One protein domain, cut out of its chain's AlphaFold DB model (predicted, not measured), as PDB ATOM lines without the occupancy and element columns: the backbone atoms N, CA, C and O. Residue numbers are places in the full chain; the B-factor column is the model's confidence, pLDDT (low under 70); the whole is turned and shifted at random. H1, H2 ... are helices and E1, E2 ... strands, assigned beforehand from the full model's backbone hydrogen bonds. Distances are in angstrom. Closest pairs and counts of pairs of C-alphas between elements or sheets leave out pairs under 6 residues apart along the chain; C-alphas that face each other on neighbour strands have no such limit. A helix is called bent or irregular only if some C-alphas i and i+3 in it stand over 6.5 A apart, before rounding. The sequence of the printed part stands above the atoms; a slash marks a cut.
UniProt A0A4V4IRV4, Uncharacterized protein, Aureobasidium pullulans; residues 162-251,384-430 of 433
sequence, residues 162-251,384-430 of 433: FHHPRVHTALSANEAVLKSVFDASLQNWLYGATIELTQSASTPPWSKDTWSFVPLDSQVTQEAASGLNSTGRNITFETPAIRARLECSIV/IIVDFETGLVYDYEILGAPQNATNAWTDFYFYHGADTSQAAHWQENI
ATOM      1  N   PHE A 162     -10.983 -13.480 -12.586       67.31
ATOM      2  CA  PHE A 162     -10.863 -14.717 -11.823       67.31
ATOM      3  C   PHE A 162     -11.818 -15.766 -12.384       67.31
ATOM      4  O   PHE A 162     -12.969 -15.484 -12.711       67.31
ATOM      5  N   HIS A 163     -11.317 -16.992 -12.511       65.81
ATOM      6  CA  HIS A 163     -12.092 -18.107 -13.037       65.81
ATOM      7  C   HIS A 163     -12.703 -18.892 -11.879       65.81
ATOM      8  O   HIS A 163     -11.966 -19.392 -11.029       65.81
ATOM      9  N   HIS A 164     -14.027 -19.057 -11.861       63.09
ATOM     10  CA  HIS A 164     -14.689 -19.913 -10.874       63.09
ATOM     11  C   HIS A 164     -15.863 -20.706 -11.482       63.09
ATOM     12  O   HIS A 164     -16.428 -20.326 -12.515       63.09
ATOM     13  N   PRO A 165     -16.233 -21.857 -10.888       60.06
ATOM     14  CA  PRO A 165     -17.396 -22.625 -11.327       60.06
ATOM     15  C   PRO A 165     -18.707 -21.866 -11.063       60.06
ATOM     16  O   PRO A 165     -18.826 -21.152 -10.064       60.06
ATOM     17  N   ARG A 166     -19.708 -22.047 -11.940       53.88
ATOM     18  CA  ARG A 166     -21.051 -21.462 -11.798       53.88
ATOM     19  C   ARG A 166     -21.805 -22.109 -10.639       53.88
ATOM     20  O   ARG A 166     -22.577 -23.044 -10.831       53.88
ATOM     21  N   VAL A 167     -21.604 -21.619  -9.429       52.59
ATOM     22  CA  VAL A 167     -22.486 -21.943  -8.306       52.59
ATOM     23  C   VAL A 167     -23.242 -20.667  -7.962       52.59
ATOM     24  O   VAL A 167     -22.658 -19.590  -7.924       52.59
ATOM     25  N   HIS A 168     -24.563 -20.766  -7.808       50.66
ATOM     26  CA  HIS A 168     -25.520 -19.649  -7.744       50.66
ATOM     27  C   HIS A 168     -25.396 -18.730  -6.508       50.66
ATOM     28  O   HIS A 168     -26.374 -18.104  -6.105       50.66
ATOM     29  N   THR A 169     -24.230 -18.640  -5.869       53.66
ATOM     30  CA  THR A 169     -24.032 -17.829  -4.671       53.66
ATOM     31  C   THR A 169     -22.776 -16.968  -4.802       53.66
ATOM     32  O   THR A 169     -21.689 -17.460  -5.078       53.66
ATOM     33  N   ALA A 170     -22.900 -15.665  -4.526       55.16
ATOM     34  CA  ALA A 170     -21.767 -14.726  -4.453       55.16
ATOM     35  C   ALA A 170     -20.652 -15.193  -3.484       55.16
ATOM     36  O   ALA A 170     -19.498 -14.787  -3.586       55.16
ATOM     37  N   LEU A 171     -20.996 -16.095  -2.559       57.81
ATOM     38  CA  LEU A 171     -20.084 -16.735  -1.615       57.81
ATOM     39  C   LEU A 171     -19.005 -17.591  -2.300       57.81
ATOM     40  O   LEU A 171     -17.852 -17.510  -1.887       57.81
ATOM     41  N   SER A 172     -19.331 -18.367  -3.345       60.00
ATOM     42  CA  SER A 172     -18.339 -19.233  -4.010       60.00
ATOM     43  C   SER A 172     -17.342 -18.452  -4.867       60.00
ATOM     44  O   SER A 172     -16.189 -18.855  -4.996       60.00
ATOM     45  N   ALA A 173     -17.779 -17.325  -5.436       59.94
ATOM     46  CA  ALA A 173     -16.918 -16.425  -6.197       59.94
ATOM     47  C   ALA A 173     -15.909 -15.726  -5.268       59.94
ATOM     48  O   ALA A 173     -14.704 -15.756  -5.517       59.94
ATOM     49  N   ASN A 174     -16.384 -15.206  -4.129       64.19
ATOM     50  CA  ASN A 174     -15.528 -14.610  -3.102       64.19
ATOM     51  C   ASN A 174     -14.505 -15.613  -2.553       64.19
ATOM     52  O   ASN A 174     -13.341 -15.265  -2.396       64.19
ATOM     53  N   GLU A 175     -14.909 -16.858  -2.288       66.06
ATOM     54  CA  GLU A 175     -13.995 -17.899  -1.806       66.06
ATOM     55  C   GLU A 175     -12.890 -18.216  -2.824       66.06
ATOM     56  O   GLU A 175     -11.725 -18.308  -2.444       66.06
ATOM     57  N   ALA A 176     -13.221 -18.327  -4.116       66.38
ATOM     58  CA  ALA A 176     -12.234 -18.586  -5.165       66.38
ATOM     59  C   ALA A 176     -11.196 -17.457  -5.279       66.38
ATOM     60  O   ALA A 176     -10.001 -17.718  -5.435       66.38
ATOM     61  N   VAL A 177     -11.640 -16.207  -5.153       67.69
ATOM     62  CA  VAL A 177     -10.768 -15.029  -5.236       67.69
ATOM     63  C   VAL A 177      -9.913 -14.901  -3.997       67.69
ATOM     64  O   VAL A 177      -8.696 -14.802  -4.121       67.69
ATOM     65  N   LEU A 178     -10.520 -14.972  -2.809       70.06
ATOM     66  CA  LEU A 178      -9.788 -14.951  -1.549       70.06
ATOM     67  C   LEU A 178      -8.759 -16.074  -1.534       70.06
ATOM     68  O   LEU A 178      -7.602 -15.824  -1.230       70.06
ATOM     69  N   LYS A 179      -9.122 -17.281  -1.969       71.31
ATOM     70  CA  LYS A 179      -8.149 -18.357  -2.117       71.31
ATOM     71  C   LYS A 179      -7.021 -17.961  -3.066       71.31
ATOM     72  O   LYS A 179      -5.878 -18.079  -2.675       71.31
ATOM     73  N   SER A 180      -7.297 -17.431  -4.256       68.94
ATOM     74  CA  SER A 180      -6.233 -17.032  -5.192       68.94
ATOM     75  C   SER A 180      -5.328 -15.899  -4.680       68.94
ATOM     76  O   SER A 180      -4.135 -15.895  -4.971       68.94
ATOM     77  N   VAL A 181      -5.877 -14.962  -3.902       69.56
ATOM     78  CA  VAL A 181      -5.137 -13.838  -3.317       69.56
ATOM     79  C   VAL A 181      -4.338 -14.302  -2.099       69.56
ATOM     80  O   VAL A 181      -3.207 -13.867  -1.936       69.56
ATOM     81  N   PHE A 182      -4.879 -15.199  -1.269       68.12
ATOM     82  CA  PHE A 182      -4.281 -15.639  -0.002       68.12
ATOM     83  C   PHE A 182      -3.499 -16.971  -0.069       68.12
ATOM     84  O   PHE A 182      -2.711 -17.222   0.840       68.12
ATOM     85  N   ASP A 183      -3.641 -17.809  -1.111       62.94
ATOM     86  CA  ASP A 183      -2.890 -19.085  -1.258       62.94
ATOM     87  C   ASP A 183      -1.379 -18.844  -1.413       62.94
ATOM     88  O   ASP A 183      -0.563 -19.720  -1.122       62.94
ATOM     89  N   ALA A 184      -0.983 -17.654  -1.873       54.72
ATOM     90  CA  ALA A 184       0.404 -17.308  -2.161       54.72
ATOM     91  C   ALA A 184       1.199 -16.926  -0.896       54.72
ATOM     92  O   ALA A 184       1.775 -15.847  -0.811       54.72
ATOM     93  N   SER A 185       1.312 -17.856   0.057       51.91
ATOM     94  CA  SER A 185       2.265 -17.848   1.182       51.91
ATOM     95  C   SER A 185       2.164 -16.690   2.202       51.91
ATOM     96  O   SER A 185       1.618 -15.618   1.962       51.91
ATOM     97  N   LEU A 186       2.786 -16.887   3.371       49.28
ATOM     98  CA  LEU A 186       2.973 -15.868   4.421       49.28
ATOM     99  C   LEU A 186       3.799 -14.641   3.972       49.28
ATOM    100  O   LEU A 186       3.956 -13.704   4.747       49.28
ATOM    101  N   GLN A 187       4.338 -14.644   2.748       52.50
ATOM    102  CA  GLN A 187       5.091 -13.531   2.158       52.50
ATOM    103  C   GLN A 187       4.226 -12.620   1.279       52.50
ATOM    104  O   GLN A 187       4.747 -11.721   0.621       52.50
ATOM    105  N   ASN A 188       2.912 -12.843   1.239       65.31
ATOM    106  CA  ASN A 188       2.023 -12.008   0.454       65.31
ATOM    107  C   ASN A 188       2.039 -10.550   0.949       65.31
ATOM    108  O   ASN A 188       1.992 -10.287   2.156       65.31
ATOM    109  N   TRP A 189       2.050  -9.603   0.009       69.50
ATOM    110  CA  TRP A 189       2.108  -8.157   0.266       69.50
ATOM    111  C   TRP A 189       0.999  -7.686   1.217       69.50
ATOM    112  O   TRP A 189       1.219  -6.791   2.028       69.50
ATOM    113  N   LEU A 190      -0.165  -8.344   1.184       72.56
ATOM    114  CA  LEU A 190      -1.306  -8.029   2.039       72.56
ATOM    115  C   LEU A 190      -1.039  -8.323   3.525       72.56
ATOM    116  O   LEU A 190      -1.440  -7.547   4.396       72.56
ATOM    117  N   TYR A 191      -0.318  -9.408   3.830       74.69
ATOM    118  CA  TYR A 191       0.102  -9.702   5.201       74.69
ATOM    119  C   TYR A 191       1.172  -8.716   5.667       74.69
ATOM    120  O   TYR A 191       1.067  -8.206   6.780       74.69
ATOM    121  N   GLY A 192       2.142  -8.393   4.804       75.75
ATOM    122  CA  GLY A 192       3.166  -7.384   5.088       75.75
ATOM    123  C   GLY A 192       2.559  -6.025   5.443       75.75
ATOM    124  O   GLY A 192       2.854  -5.483   6.504       75.75
ATOM    125  N   ALA A 193       1.628  -5.536   4.621       76.19
ATOM    126  CA  ALA A 193       0.921  -4.276   4.858       76.19
ATOM    127  C   ALA A 193       0.068  -4.308   6.140       76.19
ATOM    128  O   ALA A 193       0.050  -3.353   6.912       76.19
ATOM    129  N   THR A 194      -0.615  -5.424   6.422       78.50
ATOM    130  CA  THR A 194      -1.408  -5.563   7.658       78.50
ATOM    131  C   THR A 194      -0.517  -5.538   8.903       78.50
ATOM    132  O   THR A 194      -0.877  -4.938   9.917       78.50
ATOM    133  N   ILE A 195       0.655  -6.172   8.844       79.62
ATOM    134  CA  ILE A 195       1.627  -6.187   9.943       79.62
ATOM    135  C   ILE A 195       2.255  -4.798  10.126       79.62
ATOM    136  O   ILE A 195       2.390  -4.352  11.262       79.62
ATOM    137  N   GLU A 196       2.569  -4.076   9.049       82.81
ATOM    138  CA  GLU A 196       3.007  -2.675   9.124       82.81
ATOM    139  C   GLU A 196       1.975  -1.821   9.880       82.81
ATOM    140  O   GLU A 196       2.310  -1.179  10.876       82.81
ATOM    141  N   LEU A 197       0.699  -1.903   9.482       80.75
ATOM    142  CA  LEU A 197      -0.391  -1.126  10.081       80.75
ATOM    143  C   LEU A 197      -0.669  -1.489  11.546       80.75
ATOM    144  O   LEU A 197      -0.986  -0.615  12.350       80.75
ATOM    145  N   THR A 198      -0.585  -2.773  11.904       85.00
ATOM    146  CA  THR A 198      -0.972  -3.252  13.245       85.00
ATOM    147  C   THR A 198       0.187  -3.322  14.235       85.00
ATOM    148  O   THR A 198      -0.044  -3.230  15.440       85.00
ATOM    149  N   GLN A 199       1.423  -3.485  13.756       84.94
ATOM    150  CA  GLN A 199       2.605  -3.743  14.586       84.94
ATOM    151  C   GLN A 199       3.742  -2.740  14.352       84.94
ATOM    152  O   GLN A 199       4.798  -2.892  14.963       84.94
ATOM    153  N   SER A 200       3.550  -1.713  13.508       81.81
ATOM    154  CA  SER A 200       4.598  -0.730  13.167       81.81
ATOM    155  C   SER A 200       5.885  -1.399  12.659       81.81
ATOM    156  O   SER A 200       6.995  -0.997  13.009       81.81
ATOM    157  N   ALA A 201       5.725  -2.475  11.884       80.38
ATOM    158  CA  ALA A 201       6.834  -3.194  11.271       80.38
ATOM    159  C   ALA A 201       7.450  -2.405  10.102       80.38
ATOM    160  O   ALA A 201       6.988  -1.325   9.743       80.38
ATOM    161  N   SER A 202       8.512  -2.949   9.505       80.06
ATOM    162  CA  SER A 202       9.151  -2.360   8.326       80.06
ATOM    163  C   SER A 202       8.185  -2.258   7.144       80.06
ATOM    164  O   SER A 202       7.484  -3.227   6.842       80.06
ATOM    165  N   THR A 203       8.227  -1.125   6.443       82.12
ATOM    166  CA  THR A 203       7.490  -0.896   5.195       82.12
ATOM    167  C   THR A 203       7.871  -1.943   4.143       82.12
ATOM    168  O   THR A 203       9.064  -2.242   3.994       82.12
ATOM    169  N   PRO A 204       6.906  -2.497   3.390       84.50
ATOM    170  CA  PRO A 204       7.189  -3.388   2.276       84.50
ATOM    171  C   PRO A 204       8.135  -2.752   1.238       84.50
ATOM    172  O   PRO A 204       8.119  -1.529   1.056       84.50
ATOM    173  N   PRO A 205       8.930  -3.559   0.510       86.81
ATOM    174  CA  PRO A 205       9.705  -3.072  -0.628       86.81
ATOM    175  C   PRO A 205       8.819  -2.321  -1.625       86.81
ATOM    176  O   PRO A 205       7.649  -2.662  -1.799       86.81
ATOM    177  N   TRP A 206       9.386  -1.320  -2.297       89.69
ATOM    178  CA  TRP A 206       8.695  -0.486  -3.284       89.69
ATOM    179  C   TRP A 206       7.496   0.292  -2.725       89.69
ATOM    180  O   TRP A 206       6.595   0.673  -3.471       89.69
ATOM    181  N   SER A 207       7.485   0.566  -1.419       90.06
ATOM    182  CA  SER A 207       6.460   1.386  -0.774       90.06
ATOM    183  C   SER A 207       7.054   2.332   0.269       90.06
ATOM    184  O   SER A 207       8.060   2.010   0.904       90.06
ATOM    185  N   LYS A 208       6.455   3.519   0.412       90.00
ATOM    186  CA  LYS A 208       6.818   4.521   1.425       90.00
ATOM    187  C   LYS A 208       5.690   5.537   1.626       90.00
ATOM    188  O   LYS A 208       5.060   5.949   0.658       90.00
ATOM    189  N   ASP A 209       5.452   5.960   2.871       86.69
ATOM    190  CA  ASP A 209       4.519   7.043   3.237       86.69
ATOM    191  C   ASP A 209       3.146   6.951   2.535       86.69
ATOM    192  O   ASP A 209       2.620   7.951   2.049       86.69
ATOM    193  N   THR A 210       2.557   5.747   2.472       86.81
ATOM    194  CA  THR A 210       1.283   5.381   1.797       86.81
ATOM    195  C   THR A 210       1.312   5.201   0.275       86.81
ATOM    196  O   THR A 210       0.324   4.731  -0.292       86.81
ATOM    197  N   TRP A 211       2.418   5.524  -0.394       91.38
ATOM    198  CA  TRP A 211       2.582   5.293  -1.827       91.38
ATOM    199  C   TRP A 211       3.223   3.937  -2.102       91.38
ATOM    200  O   TRP A 211       4.099   3.477  -1.372       91.38
ATOM    201  N   SER A 212       2.786   3.303  -3.184       91.44
ATOM    202  CA  SER A 212       3.415   2.123  -3.773       91.44
ATOM    203  C   SER A 212       3.911   2.468  -5.171       91.44
ATOM    204  O   SER A 212       3.215   3.143  -5.928       91.44
ATOM    205  N   PHE A 213       5.107   2.008  -5.507       92.19
ATOM    206  CA  PHE A 213       5.811   2.363  -6.734       92.19
ATOM    207  C   PHE A 213       5.972   1.142  -7.630       92.19
ATOM    208  O   PHE A 213       6.141   0.021  -7.143       92.19
ATOM    209  N   VAL A 214       5.938   1.345  -8.946       90.00
ATOM    210  CA  VAL A 214       6.154   0.240  -9.887       90.00
ATOM    211  C   VAL A 214       7.636  -0.170  -9.873       90.00
ATOM    212  O   VAL A 214       8.493   0.688 -10.122       90.00
ATOM    213  N   PRO A 215       7.953  -1.451  -9.591       87.88
ATOM    214  CA  PRO A 215       9.327  -1.932  -9.517       87.88
ATOM    215  C   PRO A 215       9.981  -2.036 -10.900       87.88
ATOM    216  O   PRO A 215       9.308  -2.149 -11.926       87.88
ATOM    217  N   LEU A 216      11.315  -2.045 -10.918       82.00
ATOM    218  CA  LEU A 216      12.098  -2.382 -12.110       82.00
ATOM    219  C   LEU A 216      12.398  -3.880 -12.138       82.00
ATOM    220  O   LEU A 216      12.667  -4.479 -11.096       82.00
ATOM    221  N   ASP A 217      12.393  -4.473 -13.333       75.00
ATOM    222  CA  ASP A 217      12.844  -5.854 -13.484       75.00
ATOM    223  C   ASP A 217      14.345  -5.958 -13.197       75.00
ATOM    224  O   ASP A 217      15.163  -5.158 -13.657       75.00
ATOM    225  N   SER A 218      14.679  -6.984 -12.426       67.00
ATOM    226  CA  SER A 218      16.008  -7.203 -11.890       67.00
ATOM    227  C   SER A 218      17.040  -7.666 -12.906       67.00
ATOM    228  O   SER A 218      18.233  -7.431 -12.718       67.00
ATOM    229  N   GLN A 219      16.595  -8.296 -13.994       67.75
ATOM    230  CA  GLN A 219      17.487  -8.758 -15.056       67.75
ATOM    231  C   GLN A 219      17.987  -7.579 -15.897       67.75
ATOM    232  O   GLN A 219      19.182  -7.457 -16.157       67.75
ATOM    233  N   VAL A 220      17.090  -6.652 -16.240       64.75
ATOM    234  CA  VAL A 220      17.398  -5.489 -17.089       64.75
ATOM    235  C   VAL A 220      18.361  -4.521 -16.391       64.75
ATOM    236  O   VAL A 220      19.269  -3.963 -17.009       64.75
ATOM    237  N   THR A 221      18.205  -4.333 -15.081       62.41
ATOM    238  CA  THR A 221      19.107  -3.497 -14.280       62.41
ATOM    239  C   THR A 221      20.453  -4.164 -14.028       62.41
ATOM    240  O   THR A 221      21.453  -3.456 -14.034       62.41
ATOM    241  N   GLN A 222      20.525  -5.491 -13.861       64.56
ATOM    242  CA  GLN A 222      21.806  -6.204 -13.767       64.56
ATOM    243  C   GLN A 222      22.603  -6.124 -15.070       64.56
ATOM    244  O   GLN A 222      23.812  -5.912 -15.024       64.56
ATOM    245  N   GLU A 223      21.950  -6.224 -16.228       63.41
ATOM    246  CA  GLU A 223      22.607  -6.027 -17.524       63.41
ATOM    247  C   GLU A 223      23.135  -4.594 -17.671       63.41
ATOM    248  O   GLU A 223      24.302  -4.401 -18.022       63.41
ATOM    249  N   ALA A 224      22.332  -3.586 -17.317       60.81
ATOM    250  CA  ALA A 224      22.760  -2.187 -17.343       60.81
ATOM    251  C   ALA A 224      23.890  -1.896 -16.335       60.81
ATOM    252  O   ALA A 224      24.854  -1.203 -16.664       60.81
ATOM    253  N   ALA A 225      23.805  -2.467 -15.131       60.53
ATOM    254  CA  ALA A 225      24.808  -2.331 -14.084       60.53
ATOM    255  C   ALA A 225      26.087  -3.110 -14.403       60.53
ATOM    256  O   ALA A 225      27.158  -2.655 -14.041       60.53
ATOM    257  N   SER A 226      26.034  -4.226 -15.137       59.44
ATOM    258  CA  SER A 226      27.237  -4.979 -15.527       59.44
ATOM    259  C   SER A 226      28.197  -4.164 -16.407       59.44
ATOM    260  O   SER A 226      29.406  -4.395 -16.388       59.44
ATOM    261  N   GLY A 227      27.677  -3.169 -17.139       56.41
ATOM    262  CA  GLY A 227      28.481  -2.208 -17.898       56.41
ATOM    263  C   GLY A 227      29.162  -1.143 -17.031       56.41
ATOM    264  O   GLY A 227      30.140  -0.528 -17.461       56.41
ATOM    265  N   LEU A 228      28.679  -0.932 -15.806       58.75
ATOM    266  CA  LEU A 228      29.250  -0.024 -14.823       58.75
ATOM    267  C   LEU A 228      29.920  -0.877 -13.742       58.75
ATOM    268  O   LEU A 228      29.247  -1.426 -12.883       58.75
ATOM    269  N   ASN A 229      31.252  -0.958 -13.728       54.78
ATOM    270  CA  ASN A 229      32.030  -1.547 -12.622       54.78
ATOM    271  C   ASN A 229      31.874  -0.727 -11.315       54.78
ATOM    272  O   ASN A 229      32.848  -0.226 -10.753       54.78
ATOM    273  N   SER A 230      30.643  -0.524 -10.857       54.78
ATOM    274  CA  SER A 230      30.246   0.340  -9.761       54.78
ATOM    275  C   SER A 230      29.381  -0.461  -8.801       54.78
ATOM    276  O   SER A 230      28.412  -1.105  -9.186       54.78
ATOM    277  N   THR A 231      29.731  -0.395  -7.526       57.50
ATOM    278  CA  THR A 231      28.966  -0.962  -6.413       57.50
ATOM    279  C   THR A 231      27.849  -0.014  -5.956       57.50
ATOM    280  O   THR A 231      27.439  -0.065  -4.798       57.50
ATOM    281  N   GLY A 232      27.417   0.910  -6.825       57.12
ATOM    282  CA  GLY A 232      26.408   1.923  -6.521       57.12
ATOM    283  C   GLY A 232      25.026   1.286  -6.402       57.12
ATOM    284  O   GLY A 232      24.481   0.814  -7.393       57.12
ATOM    285  N   ARG A 233      24.491   1.250  -5.175       69.50
ATOM    286  CA  ARG A 233      23.243   0.556  -4.796       69.50
ATOM    287  C   ARG A 233      21.968   1.374  -5.025       69.50
ATOM    288  O   ARG A 233      20.883   0.799  -5.057       69.50
ATOM    289  N   ASN A 234      22.101   2.690  -5.202       80.81
ATOM    290  CA  ASN A 234      20.972   3.615  -5.250       80.81
ATOM    291  C   ASN A 234      20.722   4.083  -6.682       80.81
ATOM    292  O   ASN A 234      21.625   4.616  -7.327       80.81
ATOM    293  N   ILE A 235      19.490   3.918  -7.152       82.19
ATOM    294  CA  ILE A 235      19.059   4.365  -8.477       82.19
ATOM    295  C   ILE A 235      17.973   5.415  -8.292       82.19
ATOM    296  O   ILE A 235      17.073   5.251  -7.466       82.19
ATOM    297  N   THR A 236      18.065   6.488  -9.075       88.06
ATOM    298  CA  THR A 236      17.019   7.505  -9.168       88.06
ATOM    299  C   THR A 236      16.334   7.397 -10.517       88.06
ATOM    300  O   THR A 236      17.007   7.441 -11.546       88.06
ATOM    301  N   PHE A 237      15.014   7.233 -10.522       88.12
ATOM    302  CA  PHE A 237      14.238   7.149 -11.756       88.12
ATOM    303  C   PHE A 237      12.782   7.568 -11.552       88.12
ATOM    304  O   PHE A 237      12.268   7.567 -10.435       88.12
ATOM    305  N   GLU A 238      12.124   7.912 -12.657       91.56
ATOM    306  CA  GLU A 238      10.707   8.266 -12.679       91.56
ATOM    307  C   GLU A 238       9.848   7.008 -12.840       91.56
ATOM    308  O   GLU A 238      10.116   6.161 -13.701       91.56
ATOM    309  N   THR A 239       8.818   6.874 -12.007       91.25
ATOM    310  CA  THR A 239       7.895   5.742 -11.978       91.25
ATOM    311  C   THR A 239       6.480   6.151 -11.557       91.25
ATOM    312  O   THR A 239       6.321   7.012 -10.689       91.25
ATOM    313  N   PRO A 240       5.438   5.517 -12.121       91.88
ATOM    314  CA  PRO A 240       4.082   5.640 -11.647       91.88
ATOM    315  C   PRO A 240       4.009   5.173 -10.201       91.88
ATOM    316  O   PRO A 240       4.509   4.106  -9.828       91.88
ATOM    317  N   ALA A 241       3.342   5.979  -9.397       93.19
ATOM    318  CA  ALA A 241       3.020   5.699  -8.022       93.19
ATOM    319  C   ALA A 241       1.504   5.578  -7.884       93.19
ATOM    320  O   ALA A 241       0.740   6.320  -8.509       93.19
ATOM    321  N   ILE A 242       1.069   4.654  -7.035       91.88
ATOM    322  CA  ILE A 242      -0.332   4.452  -6.682       91.88
ATOM    323  C   ILE A 242      -0.508   4.597  -5.175       91.88
ATOM    324  O   ILE A 242       0.344   4.183  -4.389       91.88
ATOM    325  N   ARG A 243      -1.628   5.188  -4.766       91.00
ATOM    326  CA  ARG A 243      -2.011   5.336  -3.363       91.00
ATOM    327  C   ARG A 243      -3.489   5.044  -3.196       91.00
ATOM    328  O   ARG A 243      -4.312   5.486  -3.993       91.00
ATOM    329  N   ALA A 244      -3.824   4.364  -2.107       86.38
ATOM    330  CA  ALA A 244      -5.195   4.228  -1.640       86.38
ATOM    331  C   ALA A 244      -5.401   5.078  -0.380       86.38
ATOM    332  O   ALA A 244      -4.583   5.055   0.536       86.38
ATOM    333  N   ARG A 245      -6.510   5.818  -0.320       87.88
ATOM    334  CA  ARG A 245      -6.943   6.542   0.882       87.88
ATOM    335  C   ARG A 245      -8.431   6.344   1.126       87.88
ATOM    336  O   ARG A 245      -9.195   6.127   0.190       87.88
ATOM    337  N   LEU A 246      -8.845   6.451   2.383       87.88
ATOM    338  CA  LEU A 246     -10.255   6.447   2.764       87.88
ATOM    339  C   LEU A 246     -10.717   7.884   2.990       87.88
ATOM    340  O   LEU A 246     -10.137   8.610   3.796       87.88
ATOM    341  N   GLU A 247     -11.768   8.291   2.290       91.00
ATOM    342  CA  GLU A 247     -12.458   9.548   2.549       91.00
ATOM    343  C   GLU A 247     -13.684   9.264   3.409       91.00
ATOM    344  O   GLU A 247     -14.637   8.620   2.965       91.00
ATOM    345  N   CYS A 248     -13.614   9.682   4.672       91.81
ATOM    346  CA  CYS A 248     -14.610   9.356   5.679       91.81
ATOM    347  C   CYS A 248     -15.431  10.581   6.082       91.81
ATOM    348  O   CYS A 248     -14.894  11.647   6.371       91.81
ATOM    349  N   SER A 249     -16.742  10.390   6.184       92.31
ATOM    350  CA  SER A 249     -17.700  11.355   6.722       92.31
ATOM    351  C   SER A 249     -18.411  10.768   7.939       92.31
ATOM    352  O   SER A 249     -18.779   9.590   7.934       92.31
ATOM    353  N   ILE A 250     -18.629  11.581   8.972       89.50
ATOM    354  CA  ILE A 250     -19.368  11.167  10.172       89.50
ATOM    355  C   ILE A 250     -20.838  10.942   9.809       89.50
ATOM    356  O   ILE A 250     -21.438  11.740   9.092       89.50
ATOM    357  N   VAL A 251     -21.421   9.864  10.331       86.88
ATOM    358  CA  VAL A 251     -22.846   9.560  10.180       86.88
ATOM    359  C   VAL A 251     -23.561   9.939  11.470       86.88
ATOM    360  O   VAL A 251     -23.286   9.378  12.531       86.88
ATOM    361  N   ILE A 384      11.756   8.597  -7.753       93.31
ATOM    362  CA  ILE A 384      12.112   7.825  -6.556       93.31
ATOM    363  C   ILE A 384      13.605   7.551  -6.477       93.31
ATOM    364  O   ILE A 384      14.255   7.332  -7.496       93.31
ATOM    365  N   ILE A 385      14.129   7.508  -5.252       91.69
ATOM    366  CA  ILE A 385      15.471   7.025  -4.926       91.69
ATOM    367  C   ILE A 385      15.311   5.689  -4.211       91.69
ATOM    368  O   ILE A 385      14.794   5.636  -3.094       91.69
ATOM    369  N   VAL A 386      15.764   4.611  -4.841       89.50
ATOM    370  CA  VAL A 386      15.577   3.252  -4.326       89.50
ATOM    371  C   VAL A 386      16.900   2.504  -4.240       89.50
ATOM    372  O   VAL A 386      17.764   2.652  -5.107       89.50
ATOM    373  N   ASP A 387      17.045   1.687  -3.198       85.88
ATOM    374  CA  ASP A 387      18.028   0.611  -3.160       85.88
ATOM    375  C   ASP A 387      17.541  -0.524  -4.060       85.88
ATOM    376  O   ASP A 387      16.528  -1.167  -3.781       85.88
ATOM    377  N   PHE A 388      18.252  -0.773  -5.150       76.69
ATOM    378  CA  PHE A 388      17.809  -1.750  -6.134       76.69
ATOM    379  C   PHE A 388      17.898  -3.212  -5.633       76.69
ATOM    380  O   PHE A 388      17.109  -4.049  -6.064       76.69
ATOM    381  N   GLU A 389      18.813  -3.535  -4.711       76.06
ATOM    382  CA  GLU A 389      18.982  -4.902  -4.189       76.06
ATOM    383  C   GLU A 389      17.840  -5.275  -3.234       76.06
ATOM    384  O   GLU A 389      17.346  -6.402  -3.245       76.06
ATOM    385  N   THR A 390      17.406  -4.316  -2.415       80.50
ATOM    386  CA  THR A 390      16.383  -4.545  -1.381       80.50
ATOM    387  C   THR A 390      14.991  -4.049  -1.771       80.50
ATOM    388  O   THR A 390      14.004  -4.443  -1.151       80.50
ATOM    389  N   GLY A 391      14.890  -3.183  -2.783       83.12
ATOM    390  CA  GLY A 391      13.666  -2.461  -3.134       83.12
ATOM    391  C   GLY A 391      13.280  -1.389  -2.109       83.12
ATOM    392  O   GLY A 391      12.149  -0.908  -2.130       83.12
ATOM    393  N   LEU A 392      14.174  -1.026  -1.184       88.19
ATOM    394  CA  LEU A 392      13.891  -0.024  -0.160       88.19
ATOM    395  C   LEU A 392      13.898   1.381  -0.769       88.19
ATOM    396  O   LEU A 392      14.908   1.829  -1.310       88.19
ATOM    397  N   VAL A 393      12.784   2.096  -0.644       91.31
ATOM    398  CA  VAL A 393      12.663   3.473  -1.132       91.31
ATOM    399  C   VAL A 393      13.202   4.433  -0.071       91.31
ATOM    400  O   VAL A 393      12.634   4.563   1.014       91.31
ATOM    401  N   TYR A 394      14.305   5.118  -0.375       91.00
ATOM    402  CA  TYR A 394      14.906   6.108   0.522       91.00
ATOM    403  C   TYR A 394      14.168   7.434   0.483       91.00
ATOM    404  O   TYR A 394      13.940   8.026   1.536       91.00
ATOM    405  N   ASP A 395      13.792   7.900  -0.704       93.75
ATOM    406  CA  ASP A 395      13.097   9.172  -0.875       93.75
ATOM    407  C   ASP A 395      12.270   9.184  -2.159       93.75
ATOM    408  O   ASP A 395      12.529   8.395  -3.074       93.75
ATOM    409  N   TYR A 396      11.270  10.060  -2.214       95.06
ATOM    410  CA  TYR A 396      10.447  10.241  -3.401       95.06
ATOM    411  C   TYR A 396       9.893  11.661  -3.522       95.06
ATOM    412  O   TYR A 396       9.619  12.339  -2.535       95.06
ATOM    413  N   GLU A 397       9.651  12.074  -4.761       96.31
ATOM    414  CA  GLU A 397       8.987  13.324  -5.109       96.31
ATOM    415  C   GLU A 397       7.852  13.039  -6.095       96.31
ATOM    416  O   GLU A 397       8.067  12.432  -7.142       96.31
ATOM    417  N   ILE A 398       6.632  13.474  -5.771       95.75
ATOM    418  CA  ILE A 398       5.487  13.361  -6.682       95.75
ATOM    419  C   ILE A 398       5.544  14.515  -7.689       95.75
ATOM    420  O   ILE A 398       5.442  15.681  -7.315       95.75
ATOM    421  N   LEU A 399       5.671  14.182  -8.972       94.88
ATOM    422  CA  LEU A 399       5.917  15.138 -10.055       94.88
ATOM    423  C   LEU A 399       4.633  15.801 -10.581       94.88
ATOM    424  O   LEU A 399       4.692  16.838 -11.242       94.88
ATOM    425  N   GLY A 400       3.465  15.209 -10.314       90.75
ATOM    426  CA  GLY A 400       2.177  15.663 -10.845       90.75
ATOM    427  C   GLY A 400       1.036  15.636  -9.831       90.75
ATOM    428  O   GLY A 400       1.124  15.033  -8.766       90.75
ATOM    429  N   ALA A 401      -0.080  16.286 -10.170       92.69
ATOM    430  CA  ALA A 401      -1.286  16.212  -9.350       92.69
ATOM    431  C   ALA A 401      -1.861  14.778  -9.378       92.69
ATOM    432  O   ALA A 401      -2.037  14.239 -10.476       92.69
ATOM    433  N   PRO A 402      -2.191  14.177  -8.218       92.62
ATOM    434  CA  PRO A 402      -2.801  12.852  -8.172       92.62
ATOM    435  C   PRO A 402      -4.124  12.804  -8.941       92.62
ATOM    436  O   PRO A 402      -4.972  13.687  -8.796       92.62
ATOM    437  N   GLN A 403      -4.302  11.763  -9.751       91.44
ATOM    438  CA  GLN A 403      -5.509  11.519 -10.541       91.44
ATOM    439  C   GLN A 403      -6.208  10.253 -10.061       91.44
ATOM    440  O   GLN A 403      -5.547   9.278  -9.720       91.44
ATOM    441  N   ASN A 404      -7.540  10.232 -10.073       87.88
ATOM    442  CA  ASN A 404      -8.288   9.039  -9.680       87.88
ATOM    443  C   ASN A 404      -8.069   7.903 -10.689       87.88
ATOM    444  O   ASN A 404      -8.452   8.015 -11.853       87.88
ATOM    445  N   ALA A 405      -7.508   6.791 -10.222       84.31
ATOM    446  CA  ALA A 405      -7.301   5.590 -11.017       84.31
ATOM    447  C   ALA A 405      -8.546   4.700 -10.912       84.31
ATOM    448  O   ALA A 405      -8.701   3.931  -9.962       84.31
ATOM    449  N   THR A 406      -9.476   4.834 -11.861       76.94
ATOM    450  CA  THR A 406     -10.735   4.068 -11.865       76.94
ATOM    451  C   THR A 406     -10.725   2.879 -12.816       76.94
ATOM    452  O   THR A 406     -11.454   1.929 -12.563       76.94
ATOM    453  N   ASN A 407      -9.904   2.901 -13.872       75.25
ATOM    454  CA  ASN A 407      -9.989   1.988 -15.023       75.25
ATOM    455  C   ASN A 407      -9.970   0.503 -14.636       75.25
ATOM    456  O   ASN A 407     -10.929  -0.215 -14.926       75.25
ATOM    457  N   ALA A 408      -8.952   0.074 -13.884       69.38
ATOM    458  CA  ALA A 408      -8.819  -1.312 -13.428       69.38
ATOM    459  C   ALA A 408      -9.951  -1.772 -12.497       69.38
ATOM    460  O   ALA A 408     -10.167  -2.967 -12.318       69.38
ATOM    461  N   TRP A 409     -10.682  -0.817 -11.923       71.50
ATOM    462  CA  TRP A 409     -11.747  -1.023 -10.952       71.50
ATOM    463  C   TRP A 409     -13.127  -0.754 -11.558       71.50
ATOM    464  O   TRP A 409     -14.080  -0.610 -10.820       71.50
ATOM    465  N   THR A 410     -13.279  -0.603 -12.873       65.19
ATOM    466  CA  THR A 410     -14.598  -0.282 -13.457       65.19
ATOM    467  C   THR A 410     -15.524  -1.494 -13.575       65.19
ATOM    468  O   THR A 410     -16.743  -1.339 -13.564       65.19
ATOM    469  N   ASP A 411     -14.955  -2.697 -13.659       57.75
ATOM    470  CA  ASP A 411     -15.644  -3.898 -14.135       57.75
ATOM    471  C   ASP A 411     -15.984  -4.869 -12.991       57.75
ATOM    472  O   ASP A 411     -15.602  -6.032 -12.997       57.75
ATOM    473  N   PHE A 412     -16.662  -4.404 -11.944       58.47
ATOM    474  CA  PHE A 412     -16.922  -5.224 -10.752       58.47
ATOM    475  C   PHE A 412     -17.907  -6.376 -10.999       58.47
ATOM    476  O   PHE A 412     -19.080  -6.133 -11.276       58.47
ATOM    477  N   TYR A 413     -17.462  -7.621 -10.797       55.03
ATOM    478  CA  TYR A 413     -18.280  -8.842 -10.877       55.03
ATOM    479  C   TYR A 413     -19.092  -8.953 -12.179       55.03
ATOM    480  O   TYR A 413     -20.172  -9.547 -12.211       55.03
ATOM    481  N   PHE A 414     -18.591  -8.369 -13.269       54.75
ATOM    482  CA  PHE A 414     -19.189  -8.591 -14.572       54.75
ATOM    483  C   PHE A 414     -18.760  -9.948 -15.100       54.75
ATOM    484  O   PHE A 414     -17.610 -10.372 -14.984       54.75
ATOM    485  N   TYR A 415     -19.735 -10.633 -15.682       56.25
ATOM    486  CA  TYR A 415     -19.514 -11.898 -16.342       56.25
ATOM    487  C   TYR A 415     -18.915 -11.671 -17.729       56.25
ATOM    488  O   TYR A 415     -19.529 -11.025 -18.584       56.25
ATOM    489  N   HIS A 416     -17.765 -12.290 -17.974       56.88
ATOM    490  CA  HIS A 416     -17.145 -12.347 -19.291       56.88
ATOM    491  C   HIS A 416     -17.248 -13.771 -19.845       56.88
ATOM    492  O   HIS A 416     -16.412 -14.633 -19.588       56.88
ATOM    493  N   GLY A 417     -18.298 -14.041 -20.620       54.62
ATOM    494  CA  GLY A 417     -18.428 -15.300 -21.348       54.62
ATOM    495  C   GLY A 417     -19.557 -15.288 -22.376       54.62
ATOM    496  O   GLY A 417     -20.529 -14.546 -22.259       54.62
ATOM    497  N   ALA A 418     -19.400 -16.097 -23.425       48.75
ATOM    498  CA  ALA A 418     -20.374 -16.228 -24.513       48.75
ATOM    499  C   ALA A 418     -21.346 -17.410 -24.320       48.75
ATOM    500  O   ALA A 418     -22.322 -17.519 -25.061       48.75
ATOM    501  N   ASP A 419     -21.091 -18.297 -23.351       49.31
ATOM    502  CA  ASP A 419     -21.871 -19.518 -23.131       49.31
ATOM    503  C   ASP A 419     -22.675 -19.448 -21.825       49.31
ATOM    504  O   ASP A 419     -22.138 -19.475 -20.721       49.31
ATOM    505  N   THR A 420     -23.998 -19.387 -21.953       51.66
ATOM    506  CA  THR A 420     -24.938 -19.309 -20.828       51.66
ATOM    507  C   THR A 420     -25.250 -20.663 -20.176       51.66
ATOM    508  O   THR A 420     -26.106 -20.718 -19.286       51.66
ATOM    509  N   SER A 421     -24.620 -21.762 -20.610       46.06
ATOM    510  CA  SER A 421     -24.881 -23.115 -20.098       46.06
ATOM    511  C   SER A 421     -24.422 -23.315 -18.635       46.06
ATOM    512  O   SER A 421     -23.582 -22.588 -18.106       46.06
ATOM    513  N   GLN A 422     -24.998 -24.293 -17.921       41.50
ATOM    514  CA  GLN A 422     -24.619 -24.618 -16.528       41.50
ATOM    515  C   GLN A 422     -23.209 -25.233 -16.403       41.50
ATOM    516  O   GLN A 422     -22.664 -25.272 -15.305       41.50
ATOM    517  N   ALA A 423     -22.621 -25.681 -17.516       40.69
ATOM    518  CA  ALA A 423     -21.257 -26.203 -17.592       40.69
ATOM    519  C   ALA A 423     -20.219 -25.125 -17.963       40.69
ATOM    520  O   ALA A 423     -19.029 -25.425 -18.051       40.69
ATOM    521  N   ALA A 424     -20.650 -23.881 -18.192       43.19
ATOM    522  CA  ALA A 424     -19.756 -22.786 -18.528       43.19
ATOM    523  C   ALA A 424     -18.910 -22.373 -17.313       43.19
ATOM    524  O   ALA A 424     -19.427 -22.204 -16.206       43.19
ATOM    525  N   HIS A 425     -17.610 -22.183 -17.534       43.03
ATOM    526  CA  HIS A 425     -16.700 -21.557 -16.577       43.03
ATOM    527  C   HIS A 425     -16.922 -20.038 -16.585       43.03
ATOM    528  O   HIS A 425     -17.037 -19.441 -17.655       43.03
ATOM    529  N   TRP A 426     -17.013 -19.421 -15.403       44.84
ATOM    530  CA  TRP A 426     -17.311 -17.994 -15.253       44.84
ATOM    531  C   TRP A 426     -15.998 -17.254 -15.083       44.84
ATOM    532  O   TRP A 426     -15.171 -17.656 -14.266       44.84
ATOM    533  N   GLN A 427     -15.801 -16.214 -15.888       45.41
ATOM    534  CA  GLN A 427     -14.788 -15.201 -15.639       45.41
ATOM    535  C   GLN A 427     -15.514 -14.016 -15.015       45.41
ATOM    536  O   GLN A 427     -16.289 -13.347 -15.697       45.41
ATOM    537  N   GLU A 428     -15.297 -13.797 -13.723       47.75
ATOM    538  CA  GLU A 428     -15.763 -12.600 -13.025       47.75
ATOM    539  C   GLU A 428     -14.539 -11.771 -12.641       47.75
ATOM    540  O   GLU A 428     -13.562 -12.299 -12.099       47.75
ATOM    541  N   ASN A 429     -14.556 -10.473 -12.945       40.59
ATOM    542  CA  ASN A 429     -13.537  -9.580 -12.413       40.59
ATOM    543  C   ASN A 429     -13.870  -9.244 -10.961       40.59
ATOM    544  O   ASN A 429     -14.798  -8.492 -10.669       40.59
ATOM    545  N   ILE A 430     -13.095  -9.806 -10.045       50.72
ATOM    546  CA  ILE A 430     -13.259  -9.570  -8.617       50.72
ATOM    547  C   ILE A 430     -12.023  -8.831  -8.154       50.72
ATOM    548  O   ILE A 430     -11.097  -9.383  -7.567       50.72
TER     549      ILE A 430
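This is residues 162 to 251 and 384 to 430 of the 433 residues of an uncharacterized protein of Aureobasidium pullulans (UniProt A0A4V4IRV4). Two small lobes are loosely joined: in one, H1 packs on a ribbon of two strands, E1 and E6; the other is a curled sheet of four, E2 E3 E4 E5, from which residues 246 to 251 of the long, bent E3 stick out. H2 lies on the link between the lobes, and H3 is off the sheet. The printed part has 137 residues with three named helices and six named strands, in the order E1 H1 H2 E2 H3 E3 E4 E5 E6; both sheets are antiparallel, and the class is mixed, helices and strands. The whole is loose, with a radius of gyration of the C-alphas of 20.1 A and spans of 61 by 46 by 31 A.

E1, residues 162 to 165, is antiparallel to E6, residues 425 to 429, with N 162 and O 428 2.9 A apart. H1, residues 170 to 182, touches E1, closest at the C-alphas of His 164 and Ala 173, 6.2 A. H2, residues 189 to 199, is near H1. E2, residues 211 to 213, pairs with E3, residues 234 to 251, through N 212 and O 242, 2.9 A. H3, residues 218 to 226, touches no helix. E3 bends by 77 degrees at residue 237 and pairs with E4, residues 384 to 387, through N 235 and O 386, 3.0 A. E4 and E5, residues 393 to 398, form a hairpin, with N 385 and O 395 2.8 A apart. In H1, H2 and H3 every O i to N i+4 pair is within hydrogen-bond range.

E1 begins at C-alpha 162 (-10.863, -14.717, -11.823). H1 is 18.1 A long and H2 15.0 A. E3 measures 46.8 A and ends at C-alpha 251 (-22.846, 9.560, 10.180). E6 ends at C-alpha 429 (-13.537, -9.580, -12.413).

The farthest C-alphas, Asn 229 and Ser 421, are 61.3 A apart. Residues 252 to 383 are not printed; C-alphas 251 and 384 are 38.8 A apart. The links H2 to E2 and E5 to E6 are long. Mean pLDDT of the printed part is 72.6, and 64 residues are under 70, among them 410 to 430.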